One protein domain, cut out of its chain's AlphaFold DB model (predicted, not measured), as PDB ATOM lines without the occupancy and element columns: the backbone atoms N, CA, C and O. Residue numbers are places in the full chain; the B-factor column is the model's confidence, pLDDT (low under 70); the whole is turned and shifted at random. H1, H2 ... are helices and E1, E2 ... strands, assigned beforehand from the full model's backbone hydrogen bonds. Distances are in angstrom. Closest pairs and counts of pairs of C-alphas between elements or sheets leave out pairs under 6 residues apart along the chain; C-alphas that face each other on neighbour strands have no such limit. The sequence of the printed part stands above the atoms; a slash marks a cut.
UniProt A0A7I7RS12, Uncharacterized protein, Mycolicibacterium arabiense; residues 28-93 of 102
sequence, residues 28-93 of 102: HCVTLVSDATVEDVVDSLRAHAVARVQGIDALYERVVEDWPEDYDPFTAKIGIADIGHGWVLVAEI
ATOM      1  N   HIS A  28     220.303 211.064 218.608       67.75
ATOM      2  CA  HIS A  28     221.750 211.263 218.698       67.75
ATOM      3  C   HIS A  28     222.091 212.706 219.050       67.75
ATOM      4  O   HIS A  28     221.692 213.641 218.350       67.75
ATOM      5  N   CYS A  29     222.903 212.884 220.088       76.50
ATOM      6  CA  CYS A  29     223.540 214.162 220.371       76.50
ATOM      7  C   CYS A  29     224.974 214.123 219.854       76.50
ATOM      8  O   CYS A  29     225.735 213.194 220.125       76.50
ATOM      9  N   VAL A  30     225.338 215.138 219.077       82.56
ATOM     10  CA  VAL A  30     226.697 215.315 218.579       82.56
ATOM     11  C   VAL A  30     227.209 216.657 219.071       82.56
ATOM     12  O   VAL A  30     226.596 217.692 218.813       82.56
ATOM     13  N   THR A  31     228.336 216.639 219.774       87.38
ATOM     14  CA  THR A  31     229.008 217.839 220.272       87.38
ATOM     15  C   THR A  31     230.384 217.947 219.636       87.38
ATOM     16  O   THR A  31     231.120 216.968 219.548       87.38
ATOM     17  N   LEU A  32     230.727 219.151 219.190       90.31
ATOM     18  CA  LEU A  32     232.051 219.489 218.684       90.31
ATOM     19  C   LEU A  32     232.740 220.401 219.695       90.31
ATOM     20  O   LEU A  32     232.197 221.444 220.055       90.31
ATOM     21  N   VAL A  33     233.930 220.001 220.133       92.44
ATOM     22  CA  VAL A  33     234.771 220.760 221.062       92.44
ATOM     23  C   VAL A  33     236.026 221.188 220.313       92.44
ATOM     24  O   VAL A  33     236.748 220.339 219.793       92.44
ATOM     25  N   SER A  34     236.266 222.495 220.217       94.44
ATOM     26  CA  SER A  34     237.492 223.041 219.630       94.44
ATOM     27  C   SER A  34     238.591 223.192 220.676       94.44
ATOM     28  O   SER A  34     238.306 223.321 221.866       94.44
ATOM     29  N   ASP A  35     239.838 223.236 220.208       94.81
ATOM     30  CA  ASP A  35     241.035 223.500 221.017       94.81
ATOM     31  C   ASP A  35     241.205 222.513 222.187       94.81
ATOM     32  O   ASP A  35     241.690 222.873 223.259       94.81
ATOM     33  N   ALA A  36     240.807 221.256 221.967       94.12
ATOM     34  CA  ALA A  36     240.880 220.176 222.944       94.12
ATOM     35  C   ALA A  36     241.474 218.905 222.326       94.12
ATOM     36  O   ALA A  36     241.375 218.674 221.119       94.12
ATOM     37  N   THR A  37     242.067 218.061 223.167       94.75
ATOM     38  CA  THR A  37     242.408 216.670 222.844       94.75
ATOM     39  C   THR A  37     241.315 215.716 223.326       94.75
ATOM     40  O   THR A  37     240.445 216.083 224.120       94.75
ATOM     41  N   VAL A  38     241.337 214.466 222.853       94.06
ATOM     42  CA  VAL A  38     240.421 213.425 223.351       94.06
ATOM     43  C   VAL A  38     240.605 213.237 224.855       94.06
ATOM     44  O   VAL A  38     239.625 213.105 225.584       94.06
ATOM     45  N   GLU A  39     241.853 213.262 225.315       94.62
ATOM     46  CA  GLU A  39     242.224 213.161 226.719       94.62
ATOM     47  C   GLU A  39     241.632 214.313 227.543       94.62
ATOM     48  O   GLU A  39     240.995 214.050 228.562       94.62
ATOM     49  N   ASP A  40     241.724 215.560 227.062       94.69
ATOM     50  CA  ASP A  40     241.139 216.724 227.748       94.69
ATOM     51  C   ASP A  40     239.622 216.576 227.941       94.69
ATOM     52  O   ASP A  40     239.076 216.925 228.993       94.69
ATOM     53  N   VAL A  41     238.923 216.040 226.932       92.75
ATOM     54  CA  VAL A  41     237.472 215.817 226.993       92.75
ATOM     55  C   VAL A  41     237.129 214.673 227.950       92.75
ATOM     56  O   VAL A  41     236.217 214.821 228.764       92.75
ATOM     57  N   VAL A  42     237.858 213.554 227.895       93.00
ATOM     58  CA  VAL A  42     237.667 212.418 228.817       93.00
ATOM     59  C   VAL A  42     237.846 212.864 230.268       93.00
ATOM     60  O   VAL A  42     236.983 212.581 231.105       93.00
ATOM     61  N   ASP A  43     238.916 213.608 230.550       92.56
ATOM     62  CA  ASP A  43     239.224 214.109 231.888       92.56
ATOM     63  C   ASP A  43     238.161 215.107 232.372       92.56
ATOM     64  O   ASP A  43     237.689 215.014 233.510       92.56
ATOM     65  N   SER A  44     237.715 216.017 231.501       91.25
ATOM     66  CA  SER A  44     236.676 217.009 231.824       91.25
ATOM     67  C   SER A  44     235.333 216.365 232.173       91.25
ATOM     68  O   SER A  44     234.657 216.807 233.104       91.25
ATOM     69  N   LEU A  45     234.964 215.290 231.472       87.62
ATOM     70  CA  LEU A  45     233.753 214.513 231.748       87.62
ATOM     71  C   LEU A  45     233.899 213.583 232.960       87.62
ATOM     72  O   LEU A  45     232.918 212.963 233.369       87.62
ATOM     73  N   ARG A  46     235.106 213.470 233.539       89.62
ATOM     74  CA  ARG A  46     235.454 212.460 234.552       89.62
ATOM     75  C   ARG A  46     235.112 211.042 234.083       89.62
ATOM     76  O   ARG A  46     234.726 210.185 234.881       89.62
ATOM     77  N   ALA A  47     235.225 210.819 232.778       88.50
ATOM     78  CA  ALA A  47     234.963 209.543 232.144       88.50
ATOM     79  C   ALA A  47     236.209 208.648 232.210       88.50
ATOM     80  O   ALA A  47     237.291 209.060 232.623       88.50
ATOM     81  N   HIS A  48     236.061 207.400 231.776       90.31
ATOM     82  CA  HIS A  48     237.188 206.502 231.563       90.31
ATOM     83  C   HIS A  48     237.019 205.765 230.236       90.31
ATOM     84  O   HIS A  48     235.905 205.457 229.810       90.31
ATOM     85  N   ALA A  49     238.132 205.481 229.564       90.81
ATOM     86  CA  ALA A  49     238.104 204.764 228.298       90.81
ATOM     87  C   ALA A  49     237.732 203.289 228.520       90.81
ATOM     88  O   ALA A  49     238.460 202.551 229.181       90.81
ATOM     89  N   VAL A  50     236.620 202.853 227.924       90.69
ATOM     90  CA  VAL A  50     236.160 201.453 227.986       90.69
ATOM     91  C   VAL A  50     236.715 200.629 226.819       90.69
ATOM     92  O   VAL A  50     237.076 199.465 226.982       90.69
ATOM     93  N   ALA A  51     236.777 201.213 225.620       91.62
ATOM     94  CA  ALA A  51     237.296 200.564 224.418       91.62
ATOM     95  C   ALA A  51     237.680 201.591 223.348       91.62
ATOM     96  O   ALA A  51     237.208 202.725 223.363       91.62
ATOM     97  N   ARG A  52     238.489 201.157 222.376       93.19
ATOM     98  CA  ARG A  52     238.661 201.851 221.096       93.19
ATOM     99  C   ARG A  52     237.918 201.071 220.020       93.19
ATOM    100  O   ARG A  52     238.144 199.873 219.872       93.19
ATOM    101  N   VAL A  53     237.048 201.754 219.289       92.25
ATOM    102  CA  VAL A  53     236.272 201.198 218.175       92.25
ATOM    103  C   VAL A  53     236.465 202.069 216.939       92.25
ATOM    104  O   VAL A  53     236.843 203.234 217.055       92.25
ATOM    105  N   GLN A  54     236.230 201.505 215.756       91.56
ATOM    106  CA  GLN A  54     236.344 202.226 214.494       91.56
ATOM    107  C   GLN A  54     234.982 202.297 213.811       91.56
ATOM    108  O   GLN A  54     234.405 201.275 213.452       91.56
ATOM    109  N   GLY A  55     234.511 203.522 213.588       85.19
ATOM    110  CA  GLY A  55     233.229 203.778 212.946       85.19
ATOM    111  C   GLY A  55     232.052 203.800 213.920       85.19
ATOM    112  O   GLY A  55     232.089 203.248 215.018       85.19
ATOM    113  N   ILE A  56     230.998 204.483 213.486       79.50
ATOM    114  CA  ILE A  56     229.792 204.753 214.270       79.50
ATOM    115  C   ILE A  56     228.921 203.504 214.478       79.50
ATOM    116  O   ILE A  56     228.306 203.384 215.530       79.50
ATOM    117  N   ASP A  57     228.934 202.537 213.553       84.62
ATOM    118  CA  ASP A  57     228.202 201.269 213.719       84.62
ATOM    119  C   ASP A  57     228.769 200.449 214.892       84.62
ATOM    120  O   ASP A  57     228.022 199.986 215.747       84.62
ATOM    121  N   ALA A  58     230.100 200.366 215.005       88.25
ATOM    122  CA  ALA A  58     230.757 199.689 216.124       88.25
ATOM    123  C   ALA A  58     230.551 200.422 217.463       88.25
ATOM    124  O   ALA A  58     230.520 199.789 218.518       88.25
ATOM    125  N   LEU A  59     230.412 201.755 217.439       86.31
ATOM    126  CA  LEU A  59     229.991 202.513 218.617       86.31
ATOM    127  C   LEU A  59     228.549 202.157 218.991       86.31
ATOM    128  O   LEU A  59     228.304 201.821 220.145       86.31
ATOM    129  N   TYR A  60     227.626 202.196 218.027       83.56
ATOM    130  CA  TYR A  60     226.211 201.891 218.229       83.56
ATOM    131  C   TYR A  60     226.023 200.506 218.849       83.56
ATOM    132  O   TYR A  60     225.456 200.413 219.932       83.56
ATOM    133  N   GLU A  61     226.577 199.456 218.233       86.12
ATOM    134  CA  GLU A  61     226.498 198.072 218.729       86.12
ATOM    135  C   GLU A  61     226.920 197.961 220.198       86.12
ATOM    136  O   GLU A  61     226.282 197.282 220.998       86.12
ATOM    137  N   ARG A  62     227.968 198.692 220.575       85.50
ATOM    138  CA  ARG A  62     228.544 198.648 221.917       85.50
ATOM    139  C   ARG A  62     227.784 199.487 222.939       85.50
ATOM    140  O   ARG A  62     227.882 199.208 224.135       85.50
ATOM    141  N   VAL A  63     227.076 200.522 222.494       82.06
ATOM    142  CA  VAL A  63     226.140 201.270 223.340       82.06
ATOM    143  C   VAL A  63     224.888 200.430 223.588       82.06
ATOM    144  O   VAL A  63     224.471 200.318 224.736       82.06
ATOM    145  N   VAL A  64     224.339 199.790 222.547       80.50
ATOM    146  CA  VAL A  64     223.089 199.024 222.666       80.50
ATOM    147  C   VAL A  64     223.249 197.674 223.375       80.50
ATOM    148  O   VAL A  64     222.294 197.213 223.989       80.50
ATOM    149  N   GLU A  65     224.438 197.052 223.334       81.81
ATOM    150  CA  GLU A  65     224.731 195.770 224.011       81.81
ATOM    151  C   GLU A  65     224.416 195.805 225.511       81.81
ATOM    152  O   GLU A  65     223.859 194.852 226.049       81.81
ATOM    153  N   ASP A  66     224.727 196.926 226.163       70.06
ATOM    154  CA  ASP A  66     224.511 197.117 227.598       70.06
ATOM    155  C   ASP A  66     223.381 198.116 227.867       70.06
ATOM    156  O   ASP A  66     223.387 198.758 228.914       70.06
ATOM    157  N   TRP A  67     222.444 198.308 226.928       73.44
ATOM    158  CA  TRP A  67     221.345 199.251 227.128       73.44
ATOM    159  C   TRP A  67     220.394 198.693 228.197       73.44
ATOM    160  O   TRP A  67     219.724 197.687 227.949       73.44
ATOM    161  N   PRO A  68     220.336 199.298 229.396       68.69
ATOM    162  CA  PRO A  68     219.408 198.844 230.424       68.69
ATOM    163  C   PRO A  68     217.950 199.100 230.004       68.69
ATOM    164  O   PRO A  68     217.677 200.028 229.242       68.69
ATOM    165  N   GLU A  69     217.010 198.298 230.526       71.94
ATOM    166  CA  GLU A  69     215.563 198.512 230.314       71.94
ATOM    167  C   GLU A  69     215.106 199.896 230.816       71.94
ATOM    168  O   GLU A  69     214.224 200.506 230.214       71.94
ATOM    169  N   ASP A  70     215.758 200.408 231.867       68.19
ATOM    170  CA  ASP A  70     215.573 201.744 232.436       68.19
ATOM    171  C   ASP A  70     216.870 202.554 232.347       68.19
ATOM    172  O   ASP A  70     217.956 202.008 232.511       68.19
ATOM    173  N   TYR A  71     216.778 203.871 232.148       66.44
ATOM    174  CA  TYR A  71     217.955 204.742 232.061       66.44
ATOM    175  C   TYR A  71     218.858 204.647 233.305       66.44
ATOM    176  O   TYR A  71     218.432 204.973 234.414       66.44
ATOM    177  N   ASP A  72     220.129 204.289 233.093       71.69
ATOM    178  CA  ASP A  72     221.186 204.365 234.099       71.69
ATOM    179  C   ASP A  72     222.318 205.292 233.607       71.69
ATOM    180  O   ASP A  72     223.053 204.940 232.676       71.69
ATOM    181  N   PRO A  73     222.501 206.482 234.213       71.31
ATOM    182  CA  PRO A  73     223.577 207.394 233.835       71.31
ATOM    183  C   PRO A  73     224.974 206.808 234.088       71.31
ATOM    184  O   PRO A  73     225.937 207.247 233.463       71.31
ATOM    185  N   PHE A  74     225.112 205.828 234.987       74.50
ATOM    186  CA  PHE A  74     226.402 205.224 235.325       74.50
ATOM    187  C   PHE A  74     226.864 204.172 234.310       74.50
ATOM    188  O   PHE A  74     228.052 203.848 234.282       74.50
ATOM    189  N   THR A  75     225.964 203.663 233.463       76.62
ATOM    190  CA  THR A  75     226.302 202.749 232.356       76.62
ATOM    191  C   THR A  75     226.320 203.447 230.998       76.62
ATOM    192  O   THR A  75     226.642 202.817 229.986       76.62
ATOM    193  N   ALA A  76     226.024 204.752 230.963       79.81
ATOM    194  CA  ALA A  76     226.013 205.539 229.743       79.81
ATOM    195  C   ALA A  76     227.384 205.524 229.050       79.81
ATOM    196  O   ALA A  76     228.438 205.712 229.662       79.81
ATOM    197  N   LYS A  77     227.358 205.319 227.732       86.56
ATOM    198  CA  LYS A  77     228.540 205.280 226.873       86.56
ATOM    199  C   LYS A  77     228.421 206.342 225.791       86.56
ATOM    200  O   LYS A  77     227.376 206.492 225.163       86.56
ATOM    201  N   ILE A  78     229.532 207.020 225.539       88.56
ATOM    202  CA  ILE A  78     229.693 207.999 224.464       88.56
ATOM    203  C   ILE A  78     230.912 207.629 223.619       88.56
ATOM    204  O   ILE A  78     231.866 207.020 224.108       88.56
ATOM    205  N   GLY A  79     230.886 208.000 222.345       91.31
ATOM    206  CA  GLY A  79     232.060 207.984 221.484       91.31
ATOM    207  C   GLY A  79     232.782 209.318 221.563       91.31
ATOM    208  O   GLY A  79     232.141 210.362 221.508       91.31
ATOM    209  N   ILE A  80     234.109 209.288 221.663       93.44
ATOM    210  CA  ILE A  80     234.951 210.483 221.582       93.44
ATOM    211  C   ILE A  80     236.021 210.220 220.528       93.44
ATOM    212  O   ILE A  80     236.694 209.187 220.574       93.44
ATOM    213  N   ALA A  81     236.158 211.125 219.564       94.75
ATOM    214  CA  ALA A  81     237.115 210.992 218.477       94.75
ATOM    215  C   ALA A  81     237.764 212.335 218.140       94.75
ATOM    216  O   ALA A  81     237.074 213.340 217.987       94.75
ATOM    217  N   ASP A  82     239.084 212.330 217.965       94.50
ATOM    218  CA  ASP A  82     239.780 213.406 217.260       94.50
ATOM    219  C   ASP A  82     239.387 213.338 215.778       94.50
ATOM    220  O   ASP A  82     239.540 212.296 215.132       94.50
ATOM    221  N   ILE A  83     238.842 214.436 215.255       93.62
ATOM    222  CA  ILE A  83     238.450 214.562 213.845       93.62
ATOM    223  C   ILE A  83     239.397 215.481 213.056       93.62
ATOM    224  O   ILE A  83     239.133 215.810 211.899       93.62
ATOM    225  N   GLY A  84     240.523 215.855 213.661       91.50
ATOM    226  CA  GLY A  84     241.551 216.708 213.093       91.50
ATOM    227  C   GLY A  84     241.280 218.197 213.293       91.50
ATOM    228  O   GLY A  84     240.223 218.629 213.747       91.50
ATOM    229  N   HIS A  85     242.275 219.010 212.928       92.12
ATOM    230  CA  HIS A  85     242.193 220.476 212.970       92.12
ATOM    231  C   HIS A  85     241.845 221.062 214.350       92.12
ATOM    232  O   HIS A  85     241.263 222.141 214.423       92.12
ATOM    233  N   GLY A  86     242.213 220.366 215.432       91.38
ATOM    234  CA  GLY A  86     241.940 220.802 216.803       91.38
ATOM    235  C   GLY A  86     240.488 220.606 217.236       91.38
ATOM    236  O   GLY A  86     240.052 221.270 218.171       91.38
ATOM    237  N   TRP A  87     239.736 219.736 216.556       94.62
ATOM    238  CA  TRP A  87     238.361 219.411 216.910       94.62
ATOM    239  C   TRP A  87     238.240 217.995 217.454       94.62
ATOM    240  O   TRP A  87     238.706 217.027 216.852       94.62
ATOM    241  N   VAL A  88     237.508 217.882 218.555       95.62
ATOM    242  CA  VAL A  88     237.070 216.615 219.129       95.62
ATOM    243  C   VAL A  88     235.565 216.489 218.950       95.62
ATOM    244  O   VAL A  88     234.795 217.395 219.270       95.62
ATOM    245  N   LEU A  89     235.152 215.344 218.425       91.75
ATOM    246  CA  LEU A  89     233.767 214.933 218.281       91.75
ATOM    247  C   LEU A  89     233.363 214.088 219.486       91.75
ATOM    248  O   LEU A  89     233.995 213.067 219.755       91.75
ATOM    249  N   VAL A  90     232.274 214.465 220.145       91.06
ATOM    250  CA  VAL A  90     231.553 213.617 221.096       91.06
ATOM    251  C   VAL A  90     230.256 213.168 220.437       91.06
ATOM    252  O   VAL A  90     229.459 213.998 220.002       91.06
ATOM    253  N   ALA A  91     230.059 211.859 220.340       87.62
ATOM    254  CA  ALA A  91     228.867 211.241 219.782       87.62
ATOM    255  C   ALA A  91     228.143 210.448 220.868       87.62
ATOM    256  O   ALA A  91     228.678 209.487 221.423       87.62
ATOM    257  N   GLU A  92     226.907 210.830 221.136       84.94
ATOM    258  CA  GLU A  92     226.018 210.133 222.042       84.94
ATOM    259  C   GLU A  92     224.898 209.458 221.248       84.94
ATOM    260  O   GLU A  92     224.210 210.104 220.459       84.94
ATOM    261  N   ILE A  93     224.716 208.155 221.463       76.62
ATOM    262  CA  ILE A  93     223.715 207.348 220.752       76.62
ATOM    263  C   ILE A  93     222.334 207.396 221.418       76.62
ATOM    264  O   ILE A  93     221.333 207.243 220.729       76.62
TER     265      ILE A  93
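This is residues 28 to 93 of the 102 residues of an uncharacterized protein of Mycolicibacterium arabiense (UniProt A0A7I7RS12). A small antiparallel sheet of three strands, E1, E3 and E2, has the short helix H1 packed over it at E3, while a second helix, H2, only grazes the sheet near its edge strand E2. A long loop follows H2, and its residues 69 to 74 stick out from the body and lengthen the outline. The printed part has 66 residues, with two named helices and three named strands in the order E1, H1, H2, E2, E3, and its class is mixed, helices and strands. The sheet runs E1, E3, E2 and is antiparallel throughout. The whole is compact, with a radius of gyration of the C-alphas of 12.1 A, yet elongated in outline, with spans of 38 by 24 by 20 A.

E1, residues 29 to 34, is an edge strand and the antiparallel neighbour of E3, residues 87 to 92, at 163 degrees between their directions. Across this pair N 31 and O 90 are 2.9 A apart and N 90 and O 31 2.8 A, both within hydrogen-bond range. H1, residues 38 to 44, is on the sheet at a height over the sheet of 9.1 A. It lies over E3 and runs slantwise to the strands, at 52 degrees to E3 on the local plane. The closest C-alphas of H1 and E3 are those of Val 38 and Val 88, 6.3 A apart. H2, residues 56 to 64, is apart from H1. It only grazes the sheet, with its residues 56 to 63. The closest C-alphas of H2 and E2, residues 78 to 84, are those of Leu 59 and Gly 79, 6.5 A apart. H2 and E3 are near each other, with 6 pairs of C-alphas within 10 A. E2, the other edge strand, forms a hairpin with the inner strand E3, antiparallel at 158 degrees, with N 81 and O 89 within hydrogen-bond range at 2.9 A. In H1 and H2 every O i to N i+4 pair is within hydrogen-bond range.

E1 begins at C-alpha 29, (223.540, 214.162, 220.371), and is 16.6 A long. H1 measures 9.9 A and H2 12.2 A from first to last C-alpha. E2 begins at C-alpha 78, (229.693, 207.999, 224.464), and is 18.6 A long. E3 is 16.3 A long and ends at C-alpha 92, (226.018, 210.133, 222.042).

The two C-alphas farthest apart are those of Glu 69 and His 85, at 38.6 A, while those of His 28 and Ile 93, the first and last printed, are 4.8 A apart. The printed part has no cut. The links H1 to H2 and H2 to E2 are long, and E1 to H1 and E2 to E3 are tight. The mean pLDDT of the printed part is 86.2, and residues 28, 68, 70 and 71 are under 70.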